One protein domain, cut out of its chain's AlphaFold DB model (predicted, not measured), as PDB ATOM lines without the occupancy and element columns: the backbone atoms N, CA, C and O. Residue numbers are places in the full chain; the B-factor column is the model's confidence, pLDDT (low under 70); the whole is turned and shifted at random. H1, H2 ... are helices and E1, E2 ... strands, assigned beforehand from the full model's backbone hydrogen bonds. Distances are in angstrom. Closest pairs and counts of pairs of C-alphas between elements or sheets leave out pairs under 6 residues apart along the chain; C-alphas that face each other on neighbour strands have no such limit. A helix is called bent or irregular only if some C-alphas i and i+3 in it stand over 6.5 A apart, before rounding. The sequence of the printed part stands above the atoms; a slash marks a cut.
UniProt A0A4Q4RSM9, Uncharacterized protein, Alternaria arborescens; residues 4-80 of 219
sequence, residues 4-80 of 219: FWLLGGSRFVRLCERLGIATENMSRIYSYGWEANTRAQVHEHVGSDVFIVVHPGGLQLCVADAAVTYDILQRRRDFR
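AT A GLANCE: This is residues 4 to 80 of the 219 residues of an uncharacterized protein of Alternaria arborescens (UniProt A0A4Q4RSM9). A two-stranded hairpin, E1 and E2, stands in the middle, with H1 at one end of the long axis and H5 at the other. Three short helices, H2, H3 and H4, make a loose arch that begins near the last residue of E1 and ends near its first, while residues 73 to 79 stick out beyond the rest. The printed part has 77 residues, with five named helices and two named strands that follow along the chain as H1, H2, H3, H4, E1, E2, H5; the sheet, in the order E1 - E2, is antiparallel, and the class is mixed, helices and strands. It is only just loose, close to compact, with a radius of gyration of the C-alphas of 14.0 A and spans of 40 by 27 by 21 A.

IN THESE COORDINATES: Find C-alpha 4 at (-29.325, 26.416, 13.508); from there H1 runs through residues 4 to 18, 20.3 A long, and is irregular, with C-alphas 7 and 10 at 7.6 A. Next come H2, residues 26 to 30, H3, residues 34 to 38, and H4, residues 41 to 46. E1, residues 50 to 55, is 16.4 A long and E2, residues 58 to 63, 16.2 A. H5, residues 66 to 74, is 12.3 A long and ends at C-alpha 74 at (-2.128, 38.557, -3.506).

HOW THE PARTS SIT: Look at the hairpin of E1 and E2 first: N 53 and O 60 are 2.8 A apart, within hydrogen-bond range, and the directions stand at 159 degrees. H1 touches H2, with the C-alphas of Val 13 and Ser 27 closest at 5.8 A. H2 and H3 only just touch, only at the corner, with 3 pairs of C-alphas within 8 A, the closest Arg 28 and Trp 34 at 6.3 A. H3 and H4 meet only through their link. The closest C-alphas of H4 and E1 are those of His 43 and Val 50, 7.4 A, and those of E2 and H5 are Val 63 and Thr 69, 6.6 A. H5 is apart from H1, H2, H3, H4 and E1. In H2, H3, H4 and H5 every O i to N i+4 pair is within hydrogen-bond range; in H1, 9 of 11 are.

THE WHOLE: The C-alphas of Leu 19 and Gln 74, the two farthest apart, are 41.5 A from each other. The printed part has no cut and no long link. Look for pLDDT under 70 at residues 31 to 32 and 56 to 57.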
ATOM      1  N   PHE A   4     -29.048  26.464  12.077       71.50
ATOM      2  CA  PHE A   4     -29.325  26.416  13.508       71.50
ATOM      3  C   PHE A   4     -28.528  27.492  14.262       71.50
ATOM      4  O   PHE A   4     -29.057  28.166  15.149       71.50
ATOM      5  N   TRP A   5     -27.280  27.729  13.848       71.50
ATOM      6  CA  TRP A   5     -26.411  28.764  14.412       71.50
ATOM      7  C   TRP A   5     -26.795  30.182  13.973       71.50
ATOM      8  O   TRP A   5     -26.624  31.118  14.755       71.50
ATOM      9  N   LEU A   6     -27.377  30.353  12.785       70.81
ATOM     10  CA  LEU A   6     -27.914  31.644  12.334       70.81
ATOM     11  C   LEU A   6     -29.159  32.065  13.125       70.81
ATOM     12  O   LEU A   6     -29.267  33.219  13.533       70.81
ATOM     13  N   LEU A   7     -30.079  31.133  13.386       74.44
ATOM     14  CA  LEU A   7     -31.330  31.425  14.095       74.44
ATOM     15  C   LEU A   7     -31.153  31.472  15.621       74.44
ATOM     16  O   LEU A   7     -31.719  32.336  16.294       74.44
ATOM     17  N   GLY A   8     -30.379  30.539  16.183       74.69
ATOM     18  CA  GLY A   8     -30.244  30.351  17.631       74.69
ATOM     19  C   GLY A   8     -28.929  30.847  18.230       74.69
ATOM     20  O   GLY A   8     -28.840  31.032  19.446       74.69
ATOM     21  N   GLY A   9     -27.910  31.101  17.407       74.88
ATOM     22  CA  GLY A   9     -26.550  31.325  17.893       74.88
ATOM     23  C   GLY A   9     -26.390  32.565  18.761       74.88
ATOM     24  O   GLY A   9     -25.707  32.510  19.774       74.88
ATOM     25  N   SER A  10     -27.106  33.653  18.468       76.00
ATOM     26  CA  SER A  10     -27.055  34.861  19.306       76.00
ATOM     27  C   SER A  10     -27.594  34.633  20.724       76.00
ATOM     28  O   SER A  10     -27.189  35.310  21.669       76.00
ATOM     29  N   ARG A  11     -28.540  33.703  20.904       79.44
ATOM     30  CA  ARG A  11     -29.052  33.322  22.230       79.44
ATOM     31  C   ARG A  11     -28.079  32.384  22.933       79.44
ATOM     32  O   ARG A  11     -27.840  32.564  24.121       79.44
ATOM     33  N   PHE A  12     -27.499  31.444  22.192       80.06
ATOM     34  CA  PHE A  12     -26.498  30.519  22.712       80.06
ATOM     35  C   PHE A  12     -25.232  31.241  23.181       80.06
ATOM     36  O   PHE A  12     -24.808  31.042  24.310       80.06
ATOM     37  N   VAL A  13     -24.677  32.151  22.377       79.06
ATOM     38  CA  VAL A  13     -23.464  32.902  22.738       79.06
ATOM     39  C   VAL A  13     -23.694  33.765  23.976       79.06
ATOM     40  O   VAL A  13     -22.879  33.740  24.890       79.06
ATOM     41  N   ARG A  14     -24.851  34.433  24.078       80.88
ATOM     42  CA  ARG A  14     -25.229  35.172  25.296       80.88
ATOM     43  C   ARG A  14     -25.370  34.270  26.523       80.88
ATOM     44  O   ARG A  14     -25.112  34.713  27.637       80.88
ATOM     45  N   LEU A  15     -25.806  33.022  26.345       82.88
ATOM     46  CA  LEU A  15     -25.858  32.047  27.431       82.88
ATOM     47  C   LEU A  15     -24.446  31.606  27.838       82.88
ATOM     48  O   LEU A  15     -24.153  31.572  29.027       82.88
ATOM     49  N   CYS A  16     -23.561  31.335  26.879       80.56
ATOM     50  CA  CYS A  16     -22.168  30.972  27.143       80.56
ATOM     51  C   CYS A  16     -21.378  32.094  27.830       80.56
ATOM     52  O   CYS A  16     -20.586  31.801  28.721       80.56
ATOM     53  N   GLU A  17     -21.621  33.358  27.472       82.00
ATOM     54  CA  GLU A  17     -21.062  34.515  28.187       82.00
ATOM     55  C   GLU A  17     -21.565  34.568  29.634       82.00
ATOM     56  O   GLU A  17     -20.776  34.725  30.560       82.00
ATOM     57  N   ARG A  18     -22.871  34.360  29.862       82.44
ATOM     58  CA  ARG A  18     -23.444  34.323  31.223       82.44
ATOM     59  C   ARG A  18     -22.913  33.173  32.072       82.44
ATOM     60  O   ARG A  18     -22.865  33.300  33.290       82.44
ATOM     61  N   LEU A  19     -22.558  32.057  31.443       82.94
ATOM     62  CA  LEU A  19     -21.993  30.882  32.102       82.94
ATOM     63  C   LEU A  19     -20.466  30.978  32.292       82.94
ATOM     64  O   LEU A  19     -19.881  30.044  32.831       82.94
ATOM     65  N   GLY A  20     -19.821  32.071  31.859       78.38
ATOM     66  CA  GLY A  20     -18.371  32.273  31.986       78.38
ATOM     67  C   GLY A  20     -17.525  31.371  31.080       78.38
ATOM     68  O   GLY A  20     -16.334  31.206  31.318       78.38
ATOM     69  N   ILE A  21     -18.137  30.758  30.062       77.81
ATOM     70  CA  ILE A  21     -17.468  29.853  29.115       77.81
ATOM     71  C   ILE A  21     -16.913  30.634  27.914       77.81
ATOM     72  O   ILE A  21     -15.908  30.239  27.329       77.81
ATOM     73  N   ALA A  22     -17.573  31.730  27.527       76.31
ATOM     74  CA  ALA A  22     -17.164  32.570  26.405       76.31
ATOM     75  C   ALA A  22     -16.416  33.826  26.874       76.31
ATOM     76  O   ALA A  22     -16.727  34.378  27.928       76.31
ATOM     77  N   THR A  23     -15.469  34.291  26.055       75.75
ATOM     78  CA  THR A  23     -14.733  35.544  26.261       75.75
ATOM     79  C   THR A  23     -15.684  36.736  26.345       75.75
ATOM     80  O   THR A  23     -16.719  36.772  25.674       75.75
ATOM     81  N   GLU A  24     -15.316  37.741  27.139       70.19
ATOM     82  CA  GLU A  24     -16.018  39.022  27.154       70.19
ATOM     83  C   GLU A  24     -16.104  39.601  25.728       70.19
ATOM     84  O   GLU A  24     -15.148  39.540  24.958       70.19
ATOM     85  N   ASN A  25     -17.271  40.143  25.364       73.00
ATOM     86  CA  ASN A  25     -17.598  40.685  24.034       73.00
ATOM     87  C   ASN A  25     -17.790  39.666  22.897       73.00
ATOM     88  O   ASN A  25     -18.021  40.084  21.757       73.00
ATOM     89  N   MET A  26     -17.796  38.359  23.169       73.81
ATOM     90  CA  MET A  26     -18.062  37.345  22.141       73.81
ATOM     91  C   MET A  26     -19.416  37.558  21.445       73.81
ATOM     92  O   MET A  26     -19.525  37.382  20.238       73.81
ATOM     93  N   SER A  27     -20.448  38.009  22.154       72.19
ATOM     94  CA  SER A  27     -21.765  38.329  21.584       72.19
ATOM     95  C   SER A  27     -21.743  39.511  20.620       72.19
ATOM     96  O   SER A  27     -22.578  39.564  19.714       72.19
ATOM     97  N   ARG A  28     -20.796  40.440  20.787       73.69
ATOM     98  CA  ARG A  28     -20.608  41.574  19.873       73.69
ATOM     99  C   ARG A  28     -19.931  41.125  18.589       73.69
ATOM    100  O   ARG A  28     -20.371  41.538  17.528       73.69
ATOM    101  N   ILE A  29     -18.927  40.257  18.701       73.19
ATOM    102  CA  ILE A  29     -18.117  39.756  17.581       73.19
ATOM    103  C   ILE A  29     -18.831  38.614  16.834       73.19
ATOM    104  O   ILE A  29     -18.622  38.399  15.650       73.19
ATOM    105  N   TYR A  30     -19.730  37.884  17.496       72.94
ATOM    106  CA  TYR A  30     -20.454  36.769  16.883       72.94
ATOM    107  C   TYR A  30     -21.495  37.210  15.844       72.94
ATOM    108  O   TYR A  30     -21.856  36.440  14.953       72.94
ATOM    109  N   SER A  31     -22.045  38.421  15.970       67.94
ATOM    110  CA  SER A  31     -23.064  38.888  15.031       67.94
ATOM    111  C   SER A  31     -22.442  39.136  13.662       67.94
ATOM    112  O   SER A  31     -21.473  39.877  13.553       67.94
ATOM    113  N   TYR A  32     -23.055  38.611  12.602       68.38
ATOM    114  CA  TYR A  32     -22.668  38.979  11.241       68.38
ATOM    115  C   TYR A  32     -22.723  40.509  11.075       68.38
ATOM    116  O   TYR A  32     -23.692  41.142  11.510       68.38
ATOM    117  N   GLY A  33     -21.679  41.101  10.489       72.12
ATOM    118  CA  GLY A  33     -21.560  42.553  10.332       72.12
ATOM    119  C   GLY A  33     -21.153  43.302  11.604       72.12
ATOM    120  O   GLY A  33     -21.324  44.524  11.675       72.12
ATOM    121  N   TRP A  34     -20.627  42.609  12.620       78.81
ATOM    122  CA  TRP A  34     -20.044  43.252  13.798       78.81
ATOM    123  C   TRP A  34     -18.938  44.243  13.422       78.81
ATOM    124  O   TRP A  34     -18.781  45.253  14.112       78.81
ATOM    125  N   GLU A  35     -18.237  44.002  12.310       80.44
ATOM    126  CA  GLU A  35     -17.175  44.853  11.779       80.44
ATOM    127  C   GLU A  35     -17.707  46.258  11.461       80.44
ATOM    128  O   GLU A  35     -17.052  47.263  11.731       80.44
ATOM    129  N   ALA A  36     -18.936  46.355  10.942       78.69
ATOM    130  CA  ALA A  36     -19.555  47.633  10.596       78.69
ATOM    131  C   ALA A  36     -20.022  48.413  11.836       78.69
ATOM    132  O   ALA A  36     -19.892  49.641  11.886       78.69
ATOM    133  N   ASN A  37     -20.560  47.702  12.832       79.44
ATOM    134  CA  ASN A  37     -21.121  48.299  14.046       79.44
ATOM    135  C   ASN A  37     -20.038  48.706  15.052       79.44
ATOM    136  O   ASN A  37     -20.119  49.775  15.651       79.44
ATOM    137  N   THR A  38     -19.036  47.848  15.231       80.62
ATOM    138  CA  THR A  38     -18.034  47.954  16.304       80.62
ATOM    139  C   THR A  38     -16.701  48.498  15.784       80.62
ATOM    140  O   THR A  38     -15.917  49.053  16.555       80.62
ATOM    141  N   ARG A  39     -16.469  48.426  14.463       83.44
ATOM    142  CA  ARG A  39     -15.286  48.964  13.774       83.44
ATOM    143  C   ARG A  39     -13.991  48.532  14.477       83.44
ATOM    144  O   ARG A  39     -13.826  47.357  14.796       83.44
ATOM    145  N   ALA A  40     -13.087  49.475  14.739       86.38
ATOM    146  CA  ALA A  40     -11.779  49.221  15.333       86.38
ATOM    147  C   ALA A  40     -11.821  48.812  16.817       86.38
ATOM    148  O   ALA A  40     -10.838  48.269  17.309       86.38
ATOM    149  N   GLN A  41     -12.940  48.999  17.532       87.19
ATOM    150  CA  GLN A  41     -12.974  48.818  18.993       87.19
ATOM    151  C   GLN A  41     -12.598  47.394  19.429       87.19
ATOM    152  O   GLN A  41     -12.047  47.205  20.508       87.19
ATOM    153  N   VAL A  42     -12.888  46.383  18.605       86.12
ATOM    154  CA  VAL A  42     -12.511  44.993  18.908       86.12
ATOM    155  C   VAL A  42     -11.001  44.794  18.789       86.12
ATOM    156  O   VAL A  42     -10.401  44.189  19.671       86.12
ATOM    157  N   HIS A  43     -10.387  45.337  17.737       88.56
ATOM    158  CA  HIS A  43      -8.937  45.284  17.544       88.56
ATOM    159  C   HIS A  43      -8.204  46.029  18.669       88.56
ATOM    160  O   HIS A  43      -7.245  45.506  19.233       88.56
ATOM    161  N   GLU A  44      -8.720  47.194  19.071       89.81
ATOM    162  CA  GLU A  44      -8.204  47.972  20.204       89.81
ATOM    163  C   GLU A  44      -8.324  47.214  21.533       89.81
ATOM    164  O   GLU A  44      -7.384  47.204  22.322       89.81
ATOM    165  N   HIS A  45      -9.457  46.548  21.780       86.19
ATOM    166  CA  HIS A  45      -9.683  45.784  23.010       86.19
ATOM    167  C   HIS A  45      -8.774  44.556  23.122       86.19
ATOM    168  O   HIS A  45      -8.261  44.264  24.200       86.19
ATOM    169  N   VAL A  46      -8.567  43.840  22.013       87.06
ATOM    170  CA  VAL A  46      -7.634  42.707  21.957       87.06
ATOM    171  C   VAL A  46      -6.177  43.188  22.008       87.06
ATOM    172  O   VAL A  46      -5.297  42.436  22.419       87.06
ATOM    173  N   GLY A  47      -5.917  44.438  21.614       90.31
ATOM    174  CA  GLY A  47      -4.573  45.006  21.524       90.31
ATOM    175  C   GLY A  47      -3.765  44.428  20.360       90.31
ATOM    176  O   GLY A  47      -2.540  44.375  20.434       90.31
ATOM    177  N   SER A  48      -4.443  43.948  19.312       91.38
ATOM    178  CA  SER A  48      -3.817  43.339  18.139       91.38
ATOM    179  C   SER A  48      -4.611  43.635  16.870       91.38
ATOM    180  O   SER A  48      -5.836  43.497  16.825       91.38
ATOM    181  N   ASP A  49      -3.891  43.946  15.795       92.31
ATOM    182  CA  ASP A  49      -4.465  44.118  14.460       92.31
ATOM    183  C   ASP A  49      -4.872  42.785  13.820       92.31
ATOM    184  O   ASP A  49      -5.618  42.766  12.840       92.31
ATOM    185  N   VAL A  50      -4.422  41.660  14.381       93.31
ATOM    186  CA  VAL A  50      -4.764  40.312  13.919       93.31
ATOM    187  C   VAL A  50      -5.199  39.452  15.097       93.31
ATOM    188  O   VAL A  50      -4.458  39.277  16.065       93.31
ATOM    189  N   PHE A  51      -6.396  38.877  15.007       91.12
ATOM    190  CA  PHE A  51      -6.904  37.938  16.002       91.12
ATOM    191  C   PHE A  51      -7.807  36.883  15.362       91.12
ATOM    192  O   PHE A  51      -8.267  37.032  14.231       91.12
ATOM    193  N   ILE A  52      -8.051  35.795  16.091       89.94
ATOM    194  CA  ILE A  52      -8.914  34.700  15.644       89.94
ATOM    195  C   ILE A  52     -10.142  34.637  16.543       89.94
ATOM    196  O   ILE A  52     -10.031  34.579  17.767       89.94
ATOM    197  N   VAL A  53     -11.312  34.599  15.919       85.50
ATOM    198  CA  VAL A  53     -12.587  34.322  16.571       85.50
ATOM    199  C   VAL A  53     -12.851  32.829  16.479       85.50
ATOM    200  O   VAL A  53     -12.951  32.263  15.391       85.50
ATOM    201  N   VAL A  54     -12.978  32.190  17.638       83.75
ATOM    202  CA  VAL A  54     -13.300  30.766  17.745       83.75
ATOM    203  C   VAL A  54     -14.780  30.635  18.058       83.75
ATOM    204  O   VAL A  54     -15.217  30.991  19.150       83.75
ATOM    205  N   HIS A  55     -15.567  30.123  17.117       75.81
ATOM    206  CA  HIS A  55     -16.989  29.875  17.335       75.81
ATOM    207  C   HIS A  55     -17.385  28.479  16.830       75.81
ATOM    208  O   HIS A  55     -16.667  27.874  16.039       75.81
ATOM    209  N   PRO A  56     -18.545  27.932  17.238       69.75
ATOM    210  CA  PRO A  56     -18.975  26.593  16.810       69.75
ATOM    211  C   PRO A  56     -19.154  26.424  15.291       69.75
ATOM    212  O   PRO A  56     -19.307  25.305  14.810       69.75
ATOM    213  N   GLY A  57     -19.190  27.532  14.543       69.50
ATOM    214  CA  GLY A  57     -19.266  27.542  13.083       69.50
ATOM    215  C   GLY A  57     -17.907  27.476  12.384       69.50
ATOM    216  O   GLY A  57     -17.897  27.308  11.168       69.50
ATOM    217  N   GLY A  58     -16.796  27.595  13.119       77.94
ATOM    218  CA  GLY A  58     -15.444  27.570  12.575       77.94
ATOM    219  C   GLY A  58     -14.491  28.556  13.255       77.94
ATOM    220  O   GLY A  58     -14.785  29.150  14.294       77.94
ATOM    221  N   LEU A  59     -13.319  28.702  12.642       85.88
ATOM    222  CA  LEU A  59     -12.329  29.712  12.997       85.88
ATOM    223  C   LEU A  59     -12.418  30.847  11.981       85.88
ATOM    224  O   LEU A  59     -12.281  30.606  10.782       85.88
ATOM    225  N   GLN A  60     -12.605  32.071  12.460       85.88
ATOM    226  CA  GLN A  60     -12.583  33.265  11.623       85.88
ATOM    227  C   GLN A  60     -11.356  34.104  11.977       85.88
ATOM    228  O   GLN A  60     -11.198  34.537  13.116       85.88
ATOM    229  N   LEU A  61     -10.479  34.326  10.999       89.69
ATOM    230  CA  LEU A  61      -9.342  35.232  11.134       89.69
ATOM    231  C   LEU A  61      -9.798  36.661  10.824       89.69
ATOM    232  O   LEU A  61     -10.313  36.927   9.738       89.69
ATOM    233  N   CYS A  62      -9.593  37.577  11.763       90.19
ATOM    234  CA  CYS A  62      -9.904  38.994  11.618       90.19
ATOM    235  C   CYS A  62      -8.601  39.780  11.485       90.19
ATOM    236  O   CYS A  62      -7.725  39.685  12.345       90.19
ATOM    237  N   VAL A  63      -8.473  40.540  10.397       92.69
ATOM    238  CA  VAL A  63      -7.251  41.265  10.026       92.69
ATOM    239  C   VAL A  63      -7.597  42.731   9.792       92.69
ATOM    240  O   VAL A  63      -8.424  43.038   8.938       92.69
ATOM    241  N   ALA A  64      -6.946  43.620  10.539       93.00
ATOM    242  CA  ALA A  64      -6.968  45.070  10.345       93.00
ATOM    243  C   ALA A  64      -5.631  45.620   9.818       93.00
ATOM    244  O   ALA A  64      -5.591  46.748   9.329       93.00
ATOM    245  N   ASP A  65      -4.551  44.832   9.869       95.06
ATOM    246  CA  ASP A  65      -3.255  45.242   9.330       95.06
ATOM    247  C   ASP A  65      -3.268  45.282   7.792       95.06
ATOM    248  O   ASP A  65      -3.680  44.334   7.108       95.06
ATOM    249  N   ALA A  66      -2.787  46.393   7.236       95.31
ATOM    250  CA  ALA A  66      -2.806  46.635   5.799       95.31
ATOM    251  C   ALA A  66      -1.820  45.738   5.032       95.31
ATOM    252  O   ALA A  66      -2.141  45.292   3.928       95.31
ATOM    253  N   ALA A  67      -0.641  45.454   5.596       96.62
ATOM    254  CA  ALA A  67       0.376  44.637   4.939       96.62
ATOM    255  C   ALA A  67      -0.061  43.168   4.864       96.62
ATOM    256  O   ALA A  67       0.017  42.556   3.797       96.62
ATOM    257  N   VAL A  68      -0.606  42.632   5.957       95.50
ATOM    258  CA  VAL A  68      -1.189  41.286   6.021       95.50
ATOM    259  C   VAL A  68      -2.383  41.175   5.075       95.50
ATOM    260  O   VAL A  68      -2.478  40.210   4.322       95.50
ATOM    261  N   THR A  69      -3.270  42.177   5.052       94.50
ATOM    262  CA  THR A  69      -4.407  42.196   4.116       94.50
ATOM    263  C   THR A  69      -3.931  42.143   2.666       94.50
ATOM    264  O   THR A  69      -4.457  41.370   1.865       94.50
ATOM    265  N   TYR A  70      -2.916  42.935   2.317       96.00
ATOM    266  CA  TYR A  70      -2.362  42.952   0.968       96.00
ATOM    267  C   TYR A  70      -1.746  41.600   0.579       96.00
ATOM    268  O   TYR A  70      -2.028  41.092  -0.507       96.00
ATOM    269  N   ASP A  71      -0.977  40.985   1.479       95.62
ATOM    270  CA  ASP A  71      -0.392  39.657   1.271       95.62
ATOM    271  C   ASP A  71      -1.473  38.575   1.069       95.62
ATOM    272  O   ASP A  71      -1.415  37.794   0.114       95.62
ATOM    273  N   ILE A  72      -2.530  38.584   1.889       94.62
ATOM    274  CA  ILE A  72      -3.691  37.688   1.736       94.62
ATOM    275  C   ILE A  72      -4.335  37.857   0.353       94.62
ATOM    276  O   ILE A  72      -4.590  36.870  -0.341       94.62
ATOM    277  N   LEU A  73      -4.574  39.101  -0.079       92.38
ATOM    278  CA  LEU A  73      -5.219  39.395  -1.363       92.38
ATOM    279  C   LEU A  73      -4.360  38.995  -2.573       92.38
ATOM    280  O   LEU A  73      -4.906  38.630  -3.618       92.38
ATOM    281  N   GLN A  74      -3.030  39.035  -2.455       93.38
ATOM    282  CA  GLN A  74      -2.128  38.557  -3.506       93.38
ATOM    283  C   GLN A  74      -2.144  37.028  -3.625       93.38
ATOM    284  O   GLN A  74      -2.092  36.482  -4.734       93.38
ATOM    285  N   ARG A  75      -2.285  36.318  -2.502       92.19
ATOM    286  CA  ARG A  75      -2.286  34.850  -2.426       92.19
ATOM    287  C   ARG A  75      -3.671  34.244  -2.674       92.19
ATOM    288  O   ARG A  75      -4.132  33.373  -1.944       92.19
ATOM    289  N   ARG A  76      -4.316  34.628  -3.783       83.62
ATOM    290  CA  ARG A  76      -5.687  34.201  -4.155       83.62
ATOM    291  C   ARG A  76      -5.922  32.682  -4.217       83.62
ATOM    292  O   ARG A  76      -7.063  32.239  -4.186       83.62
ATOM    293  N   ARG A  77      -4.859  31.891  -4.412       87.00
ATOM    294  CA  ARG A  77      -4.933  30.419  -4.443       87.00
ATOM    295  C   ARG A  77      -4.964  29.821  -3.038       87.00
ATOM    296  O   ARG A  77      -5.621  28.805  -2.849       87.00
ATOM    297  N   ASP A  78      -4.293  30.472  -2.093       91.12
ATOM    298  CA  ASP A  78      -4.208  30.043  -0.698       91.12
ATOM    299  C   ASP A  78      -5.452  30.510   0.071       91.12
ATOM    300  O   ASP A  78      -6.011  29.766   0.871       91.12
ATOM    301  N   PHE A  79      -5.929  31.724  -0.228       90.31
ATOM    302  CA  PHE A  79      -7.129  32.316   0.361       90.31
ATOM    303  C   PHE A  79      -8.237  32.428  -0.679       90.31
ATOM    304  O   PHE A  79      -8.382  33.437  -1.375       90.31
ATOM    305  N   ARG A  80      -9.034  31.365  -0.788       88.12
ATOM    306  CA  ARG A  80     -10.209  31.346  -1.662       88.12
ATOM    307  C   ARG A  80     -11.422  31.948  -0.964       88.12
ATOM    308  O   ARG A  80     -11.549  31.915   0.259       88.12
TER     309      ARG A  80